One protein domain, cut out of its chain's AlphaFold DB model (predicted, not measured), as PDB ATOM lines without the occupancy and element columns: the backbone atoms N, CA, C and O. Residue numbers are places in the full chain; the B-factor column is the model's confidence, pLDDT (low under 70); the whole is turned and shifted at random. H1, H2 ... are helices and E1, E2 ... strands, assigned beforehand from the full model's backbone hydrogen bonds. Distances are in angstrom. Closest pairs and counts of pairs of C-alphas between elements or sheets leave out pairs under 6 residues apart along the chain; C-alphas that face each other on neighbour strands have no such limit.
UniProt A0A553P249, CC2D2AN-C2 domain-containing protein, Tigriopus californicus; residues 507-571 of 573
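Overview. This is residues 507 to 571 of the 573 residues of the protein "CC2D2AN-C2 domain-containing protein" of Tigriopus californicus (UniProt A0A553P249). The domain is a long, narrow, strongly twisted ribbon: E1 and E3 run side by side over their full length, short E2 folds back in a hairpin at the far end of E1, and H1 extends the rod beyond the start of E1. Residues 534 to 561 make a long loop with no named element, running back past the start of E1 and then returning the length of the ribbon to E3. The printed part has 65 residues, with one named helix and three named strands in the order H1, E1, E2, E3; the sheet order is E2, E1, E3, antiparallel. The class is mixed, helices and strands, though under half of the residues are in named elements. The whole is loose, with a radius of gyration of the C-alphas of 15.1 A and spans of 51 by 19 by 14 A.

Arrangement. Look first at E1, residues 518 to 526, the inner strand. Its antiparallel neighbour E3, residues 562 to 570, is at 160 degrees, with N 519 and O 569 2.8 A apart, within hydrogen-bond range. On the other side, E2, residues 529 to 533, forms a hairpin with E1 at 138 degrees; N 524 and O 532 are 2.8 A apart. Residues 537 to 538 pair antiparallel with 519 to 520 of E1. H1, residues 507 to 515, is not on the sheet; every O i to N i+4 pair in it is within hydrogen-bond range.

Along the chain. Find C-alpha 518 at (34.920, -28.314, -23.584); E1 runs 26.4 A from there. E3 spans 26.5 A, ending at C-alpha 570, (36.609, -31.429, -20.810). H1 begins at C-alpha 507, (18.332, -31.383, -23.634).

Size, cuts and confidence. The C-alphas farthest apart, of Arg 507 and Gln 557, are 51.4 A apart. The printed part has no cut, and E2 to E3 is a long link. Look for pLDDT under 70 at residues 507 to 509, 540 to 544 and 571.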
ATOM      1  N   ARG A 507      17.290 -30.601 -22.939       66.50
ATOM      2  CA  ARG A 507      18.332 -31.383 -23.634       66.50
ATOM      3  C   ARG A 507      19.340 -30.462 -24.313       66.50
ATOM      4  O   ARG A 507      20.542 -30.579 -24.081       66.50
ATOM      5  N   GLU A 508      18.849 -29.499 -25.085       69.19
ATOM      6  CA  GLU A 508      19.666 -28.491 -25.771       69.19
ATOM      7  C   GLU A 508      20.422 -27.598 -24.769       69.19
ATOM      8  O   GLU A 508      21.623 -27.356 -24.920       69.19
ATOM      9  N   THR A 509      19.771 -27.204 -23.670       69.94
ATOM     10  CA  THR A 509      20.424 -26.487 -22.561       69.94
ATOM     11  C   THR A 509      21.568 -27.313 -21.951       69.94
ATOM     12  O   THR A 509      22.674 -26.805 -21.734       69.94
ATOM     13  N   SER A 510      21.353 -28.620 -21.756       70.62
ATOM     14  CA  SER A 510      22.375 -29.555 -21.259       70.62
ATOM     15  C   SER A 510      23.520 -29.783 -22.261       70.62
ATOM     16  O   SER A 510      24.679 -29.927 -21.846       70.62
ATOM     17  N   ARG A 511      23.241 -29.745 -23.576       75.31
ATOM     18  CA  ARG A 511      24.253 -29.772 -24.649       75.31
ATOM     19  C   ARG A 511      25.142 -28.532 -24.584       75.31
ATOM     20  O   ARG A 511      26.361 -28.676 -24.487       75.31
ATOM     21  N   ARG A 512      24.566 -27.323 -24.554       73.81
ATOM     22  CA  ARG A 512      25.334 -26.063 -24.453       73.81
ATOM     23  C   ARG A 512      26.168 -26.001 -23.171       73.81
ATOM     24  O   ARG A 512      27.346 -25.645 -23.216       73.81
ATOM     25  N   HIS A 513      25.614 -26.444 -22.041       73.62
ATOM     26  CA  HIS A 513      26.344 -26.552 -20.773       73.62
ATOM     27  C   HIS A 513      27.461 -27.621 -20.785       73.62
ATOM     28  O   HIS A 513      28.410 -27.543 -20.001       73.62
ATOM     29  N   SER A 514      27.393 -28.605 -21.685       74.31
ATOM     30  CA  SER A 514      28.469 -29.581 -21.905       74.31
ATOM     31  C   SER A 514      29.550 -29.058 -22.856       74.31
ATOM     32  O   SER A 514      30.733 -29.274 -22.587       74.31
ATOM     33  N   LEU A 515      29.177 -28.323 -23.912       73.88
ATOM     34  CA  LEU A 515      30.120 -27.680 -24.837       73.88
ATOM     35  C   LEU A 515      30.911 -26.545 -24.181       73.88
ATOM     36  O   LEU A 515      32.117 -26.448 -24.397       73.88
ATOM     37  N   SER A 516      30.294 -25.741 -23.313       73.75
ATOM     38  CA  SER A 516      31.010 -24.679 -22.590       73.75
ATOM     39  C   SER A 516      32.086 -25.223 -21.637       73.75
ATOM     40  O   SER A 516      33.085 -24.548 -21.388       73.75
ATOM     41  N   LYS A 517      31.953 -26.474 -21.170       80.44
ATOM     42  CA  LYS A 517      32.997 -27.205 -20.425       80.44
ATOM     43  C   LYS A 517      34.093 -27.786 -21.323       80.44
ATOM     44  O   LYS A 517      35.128 -28.202 -20.801       80.44
ATOM     45  N   MET A 518      33.906 -27.843 -22.641       79.81
ATOM     46  CA  MET A 518      34.920 -28.314 -23.584       79.81
ATOM     47  C   MET A 518      35.842 -27.180 -24.038       79.81
ATOM     48  O   MET A 518      35.418 -26.078 -24.385       79.81
ATOM     49  N   LYS A 519      37.139 -27.481 -24.043       84.38
ATOM     50  CA  LYS A 519      38.233 -26.574 -24.381       84.38
ATOM     51  C   LYS A 519      39.137 -27.222 -25.420       84.38
ATOM     52  O   LYS A 519      39.760 -28.247 -25.141       84.38
ATOM     53  N   ILE A 520      39.215 -26.618 -26.602       87.62
ATOM     54  CA  ILE A 520      40.068 -27.055 -27.708       87.62
ATOM     55  C   ILE A 520      41.355 -26.231 -27.732       87.62
ATOM     56  O   ILE A 520      41.355 -25.014 -27.527       87.62
ATOM     57  N   PHE A 521      42.459 -26.909 -28.015       88.62
ATOM     58  CA  PHE A 521      43.716 -26.305 -28.439       88.62
ATOM     59  C   PHE A 521      44.399 -27.217 -29.464       88.62
ATOM     60  O   PHE A 521      44.070 -28.396 -29.604       88.62
ATOM     61  N   VAL A 522      45.370 -26.665 -30.183       89.06
ATOM     62  CA  VAL A 522      46.200 -27.382 -31.153       89.06
ATOM     63  C   VAL A 522      47.639 -27.423 -30.655       89.06
ATOM     64  O   VAL A 522      48.148 -26.423 -30.153       89.06
ATOM     65  N   LYS A 523      48.296 -28.574 -30.801       89.56
ATOM     66  CA  LYS A 523      49.737 -28.761 -30.596       89.56
ATOM     67  C   LYS A 523      50.425 -28.942 -31.949       89.56
ATOM     68  O   LYS A 523      49.929 -29.678 -32.805       89.56
ATOM     69  N   LEU A 524      51.571 -28.295 -32.128       88.44
ATOM     70  CA  LEU A 524      52.456 -28.456 -33.278       88.44
ATOM     71  C   LEU A 524      53.672 -29.284 -32.854       88.44
ATOM     72  O   LEU A 524      54.340 -28.948 -31.875       88.44
ATOM     73  N   PHE A 525      53.968 -30.337 -33.611       88.75
ATOM     74  CA  PHE A 525      55.107 -31.222 -33.397       88.75
ATOM     75  C   PHE A 525      56.073 -31.164 -34.582       88.75
ATOM     76  O   PHE A 525      55.653 -31.258 -35.736       88.75
ATOM     77  N   PHE A 526      57.367 -31.072 -34.283       88.38
ATOM     78  CA  PHE A 526      58.472 -31.085 -35.238       88.38
ATOM     79  C   PHE A 526      59.465 -32.183 -34.842       88.38
ATOM     80  O   PHE A 526      59.914 -32.218 -33.696       88.38
ATOM     81  N   ASN A 527      59.780 -33.099 -35.761       89.00
ATOM     82  CA  ASN A 527      60.627 -34.278 -35.525       89.00
ATOM     83  C   ASN A 527      60.259 -35.010 -34.212       89.00
ATOM     84  O   ASN A 527      61.096 -35.283 -33.353       89.00
ATOM     85  N   GLY A 528      58.954 -35.246 -34.024       82.50
ATOM     86  CA  GLY A 528      58.375 -35.901 -32.843       82.50
ATOM     87  C   GLY A 528      58.306 -35.065 -31.554       82.50
ATOM     88  O   GLY A 528      57.665 -35.502 -30.602       82.50
ATOM     89  N   LYS A 529      58.906 -33.869 -31.498       84.31
ATOM     90  CA  LYS A 529      58.905 -32.994 -30.311       84.31
ATOM     91  C   LYS A 529      57.839 -31.913 -30.421       84.31
ATOM     92  O   LYS A 529      57.683 -31.304 -31.475       84.31
ATOM     93  N   GLU A 530      57.128 -31.644 -29.332       86.44
ATOM     94  CA  GLU A 530      56.188 -30.524 -29.267       86.44
ATOM     95  C   GLU A 530      56.952 -29.192 -29.280       86.44
ATOM     96  O   GLU A 530      57.850 -28.984 -28.464       86.44
ATOM     97  N   VAL A 531      56.610 -28.303 -30.216       85.88
ATOM     98  CA  VAL A 531      57.300 -27.017 -30.429       85.88
ATOM     99  C   VAL A 531      56.413 -25.796 -30.189       85.88
ATOM    100  O   VAL A 531      56.929 -24.726 -29.882       85.88
ATOM    101  N   CYS A 532      55.091 -25.934 -30.311       83.69
ATOM    102  CA  CYS A 532      54.124 -24.863 -30.059       83.69
ATOM    103  C   CYS A 532      52.775 -25.436 -29.608       83.69
ATOM    104  O   CYS A 532      52.347 -26.481 -30.096       83.69
ATOM    105  N   GLN A 533      52.063 -24.694 -28.757       86.38
ATOM    106  CA  GLN A 533      50.663 -24.943 -28.415       86.38
ATOM    107  C   GLN A 533      49.833 -23.680 -28.696       86.38
ATOM    108  O   GLN A 533      50.297 -22.559 -28.480       86.38
ATOM    109  N   SER A 534      48.600 -23.841 -29.178       87.31
ATOM    110  CA  SER A 534      47.667 -22.731 -29.362       87.31
ATOM    111  C   SER A 534      47.144 -22.186 -28.033       87.31
ATOM    112  O   SER A 534      47.082 -22.881 -27.013       87.31
ATOM    113  N   SER A 535      46.639 -20.955 -28.088       84.62
ATOM    114  CA  SER A 535      45.635 -20.473 -27.139       84.62
ATOM    115  C   SER A 535      44.502 -21.501 -27.001       84.62
ATOM    116  O   SER A 535      44.088 -22.131 -27.978       84.62
ATOM    117  N   THR A 536      44.032 -21.711 -25.772       84.62
ATOM    118  CA  THR A 536      42.918 -22.625 -25.492       84.62
ATOM    119  C   THR A 536      41.606 -21.872 -25.654       84.62
ATOM    120  O   THR A 536      41.415 -20.843 -25.007       84.62
ATOM    121  N   LYS A 537      40.709 -22.375 -26.502       83.50
ATOM    122  CA  LYS A 537      39.413 -21.751 -26.803       83.50
ATOM    123  C   LYS A 537      38.269 -22.703 -26.455       83.50
ATOM    124  O   LYS A 537      38.440 -23.919 -26.481       83.50
ATOM    125  N   HIS A 538      37.118 -22.149 -26.095       79.06
ATOM    126  CA  HIS A 538      35.894 -22.929 -25.912       79.06
ATOM    127  C   HIS A 538      35.302 -23.313 -27.276       79.06
ATOM    128  O   HIS A 538      35.590 -22.650 -28.274       79.06
ATOM    129  N   ILE A 539      34.495 -24.375 -27.311       78.38
ATOM    130  CA  ILE A 539      33.712 -24.735 -28.500       78.38
ATOM    131  C   ILE A 539      32.513 -23.782 -28.605       78.38
ATOM    132  O   ILE A 539      31.851 -23.534 -27.597       78.38
ATOM    133  N   GLY A 540      32.252 -23.233 -29.796       68.25
ATOM    134  CA  GLY A 540      31.049 -22.441 -30.056       68.25
ATOM    135  C   GLY A 540      29.767 -23.279 -29.966       68.25
ATOM    136  O   GLY A 540      29.792 -24.503 -30.091       68.25
ATOM    137  N   GLU A 541      28.619 -22.631 -29.760       66.19
ATOM    138  CA  GLU A 541      27.311 -23.319 -29.732       66.19
ATOM    139  C   GLU A 541      26.956 -23.963 -31.093       66.19
ATOM    140  O   GLU A 541      26.197 -24.936 -31.147       66.19
ATOM    141  N   ASP A 542      27.590 -23.456 -32.156       63.25
ATOM    142  CA  ASP A 542      27.610 -23.904 -33.554       63.25
ATOM    143  C   ASP A 542      28.657 -25.003 -33.856       63.25
ATOM    144  O   ASP A 542      28.862 -25.358 -35.016       63.25
ATOM    145  N   PHE A 543      29.343 -25.508 -32.825       68.31
ATOM    146  CA  PHE A 543      30.478 -26.438 -32.882       68.31
ATOM    147  C   PHE A 543      31.765 -25.920 -33.564       68.31
ATOM    148  O   PHE A 543      32.717 -26.694 -33.701       68.31
ATOM    149  N   THR A 544      31.875 -24.639 -33.947       68.81
ATOM    150  CA  THR A 544      33.109 -24.120 -34.571       68.81
ATOM    151  C   THR A 544      34.090 -23.530 -33.549       68.81
ATOM    152  O   THR A 544      33.729 -23.153 -32.431       68.81
ATOM    153  N   VAL A 545      35.380 -23.484 -33.914       77.19
ATOM    154  CA  VAL A 545      36.444 -22.840 -33.120       77.19
ATOM    155  C   VAL A 545      37.406 -22.085 -34.048       77.19
ATOM    156  O   VAL A 545      38.326 -22.690 -34.605       77.19
ATOM    157  N   PRO A 546      37.269 -20.756 -34.205       78.38
ATOM    158  CA  PRO A 546      38.226 -19.957 -34.965       78.38
ATOM    159  C   PRO A 546      39.536 -19.810 -34.174       78.38
ATOM    160  O   PRO A 546      39.691 -18.913 -33.341       78.38
ATOM    161  N   ILE A 547      40.505 -20.703 -34.405       82.12
ATOM    162  CA  ILE A 547      41.814 -20.652 -33.726       82.12
ATOM    163  C   ILE A 547      42.607 -19.415 -34.175       82.12
ATOM    164  O   ILE A 547      43.080 -18.676 -33.311       82.12
ATOM    165  N   ALA A 548      42.676 -19.152 -35.487       80.62
ATOM    166  CA  ALA A 548      43.227 -17.924 -36.083       80.62
ATOM    167  C   ALA A 548      44.594 -17.488 -35.500       80.62
ATOM    168  O   ALA A 548      44.819 -16.314 -35.214       80.62
ATOM    169  N   GLN A 549      45.498 -18.449 -35.284       82.38
ATOM    170  CA  GLN A 549      46.805 -18.233 -34.663       82.38
ATOM    171  C   GLN A 549      47.919 -18.687 -35.610       82.38
ATOM    172  O   GLN A 549      47.900 -19.815 -36.099       82.38
ATOM    173  N   ILE A 550      48.895 -17.809 -35.846       84.00
ATOM    174  CA  ILE A 550      50.100 -18.100 -36.633       84.00
ATOM    175  C   ILE A 550      51.165 -18.685 -35.696       84.00
ATOM    176  O   ILE A 550      51.384 -18.161 -34.603       84.00
ATOM    177  N   PHE A 551      51.838 -19.754 -36.127       83.81
ATOM    178  CA  PHE A 551      52.907 -20.413 -35.373       83.81
ATOM    179  C   PHE A 551      54.262 -20.185 -36.065       83.81
ATOM    180  O   PHE A 551      54.517 -20.806 -37.098       83.81
ATOM    181  N   PRO A 552      55.134 -19.303 -35.543       81.38
ATOM    182  CA  PRO A 552      56.475 -19.127 -36.091       81.38
ATOM    183  C   PRO A 552      57.345 -20.344 -35.746       81.38
ATOM    184  O   PRO A 552      57.605 -20.619 -34.577       81.38
ATOM    185  N   LEU A 553      57.808 -21.067 -36.767       83.12
ATOM    186  CA  LEU A 553      58.644 -22.259 -36.622       83.12
ATOM    187  C   LEU A 553      60.050 -21.996 -37.175       83.12
ATOM    188  O   LEU A 553      60.212 -21.760 -38.371       83.12
ATOM    189  N   GLN A 554      61.073 -22.071 -36.321       82.19
ATOM    190  CA  GLN A 554      62.471 -21.972 -36.745       82.19
ATOM    191  C   GLN A 554      63.051 -23.368 -37.001       82.19
ATOM    192  O   GLN A 554      63.256 -24.150 -36.075       82.19
ATOM    193  N   ILE A 555      63.345 -23.666 -38.265       84.06
ATOM    194  CA  ILE A 555      63.919 -24.945 -38.693       84.06
ATOM    195  C   ILE A 555      65.448 -24.885 -38.530       84.06
ATOM    196  O   ILE A 555      66.128 -24.168 -39.259       84.06
ATOM    197  N   THR A 556      65.984 -25.621 -37.552       81.94
ATOM    198  CA  THR A 556      67.433 -25.719 -37.256       81.94
ATOM    199  C   THR A 556      68.038 -27.088 -37.583       81.94
ATOM    200  O   THR A 556      69.255 -27.253 -37.555       81.94
ATOM    201  N   GLN A 557      67.192 -28.070 -37.891       82.62
ATOM    202  CA  GLN A 557      67.537 -29.437 -38.280       82.62
ATOM    203  C   GLN A 557      66.703 -29.814 -39.509       82.62
ATOM    204  O   GLN A 557      65.682 -29.175 -39.768       82.62
ATOM    205  N   TRP A 558      67.104 -30.845 -40.255       83.69
ATOM    206  CA  TRP A 558      66.300 -31.320 -41.384       83.69
ATOM    207  C   TRP A 558      64.898 -31.761 -40.910       83.69
ATOM    208  O   TRP A 558      64.799 -32.491 -39.920       83.69
ATOM    209  N   PRO A 559      63.811 -31.307 -41.564       82.94
ATOM    210  CA  PRO A 559      62.453 -31.695 -41.202       82.94
ATOM    211  C   PRO A 559      62.155 -33.122 -41.678       82.94
ATOM    212  O   PRO A 559      61.944 -33.359 -42.863       82.94
ATOM    213  N   GLU A 560      62.102 -34.068 -40.744       85.12
ATOM    214  CA  GLU A 560      61.657 -35.445 -40.995       85.12
ATOM    215  C   GLU A 560      60.136 -35.561 -40.842       85.12
ATOM    216  O   GLU A 560      59.473 -36.244 -41.617       85.12
ATOM    217  N   THR A 561      59.561 -34.884 -39.838       86.69
ATOM    218  CA  THR A 561      58.107 -34.839 -39.632       86.69
ATOM    219  C   THR A 561      57.638 -33.490 -39.096       86.69
ATOM    220  O   THR A 561      58.177 -32.967 -38.121       86.69
ATOM    221  N   LEU A 562      56.559 -32.972 -39.685       88.38
ATOM    222  CA  LEU A 562      55.749 -31.885 -39.141       88.38
ATOM    223  C   LEU A 562      54.335 -32.433 -38.918       88.38
ATOM    224  O   LEU A 562      53.739 -32.981 -39.845       88.38
ATOM    225  N   LYS A 563      53.808 -32.344 -37.693       88.38
ATOM    226  CA  LYS A 563      52.484 -32.885 -37.338       88.38
ATOM    227  C   LYS A 563      51.679 -31.873 -36.533       88.38
ATOM    228  O   LYS A 563      52.211 -31.203 -35.652       88.38
ATOM    229  N   VAL A 564      50.381 -31.806 -36.810       88.94
ATOM    230  CA  VAL A 564      49.414 -30.969 -36.091       88.94
ATOM    231  C   VAL A 564      48.456 -31.893 -35.346       88.94
ATOM    232  O   VAL A 564      47.846 -32.764 -35.961       88.94
ATOM    233  N   GLN A 565      48.324 -31.719 -34.032       89.81
ATOM    234  CA  GLN A 565      47.407 -32.496 -33.199       89.81
ATOM    235  C   GLN A 565      46.351 -31.574 -32.589       89.81
ATOM    236  O   GLN A 565      46.666 -30.710 -31.769       89.81
ATOM    237  N   VAL A 566      45.085 -31.785 -32.948       87.94
ATOM    238  CA  VAL A 566      43.946 -31.194 -32.231       87.94
ATOM    239  C   VAL A 566      43.778 -31.935 -30.904       87.94
ATOM    240  O   VAL A 566      43.921 -33.155 -30.840       87.94
ATOM    241  N   SER A 567      43.512 -31.211 -29.822       85.19
ATOM    242  CA  SER A 567      43.310 -31.774 -28.487       85.19
ATOM    243  C   SER A 567      42.118 -31.114 -27.809       85.19
ATOM    244  O   SER A 567      42.021 -29.887 -27.762       85.19
ATOM    245  N   ILE A 568      41.229 -31.935 -27.253       83.69
ATOM    246  CA  ILE A 568      40.035 -31.493 -26.528       83.69
ATOM    247  C   ILE A 568      40.205 -31.867 -25.054       83.69
ATOM    248  O   ILE A 568      40.479 -33.020 -24.729       83.69
ATOM    249  N   LYS A 569      40.036 -30.899 -24.152       82.75
ATOM    250  CA  LYS A 569      39.915 -31.127 -22.706       82.75
ATOM    251  C   LYS A 569      38.499 -30.786 -22.263       82.75
ATOM    252  O   LYS A 569      38.025 -29.683 -22.521       82.75
ATOM    253  N   ARG A 570      37.843 -31.705 -21.557       77.31
ATOM    254  CA  ARG A 570      36.609 -31.429 -20.810       77.31
ATOM    255  C   ARG A 570      37.001 -30.961 -19.410       77.31
ATOM    256  O   ARG A 570      37.788 -31.635 -18.752       77.31
ATOM    257  N   GLN A 571      36.473 -29.831 -18.948       69.12
ATOM    258  CA  GLN A 571      36.488 -29.524 -17.522       69.12
ATOM    259  C   GLN A 571      35.497 -30.446 -16.818       69.12
ATOM    260  O   GLN A 571      34.285 -30.352 -17.021       69.12
TER     261      GLN A 571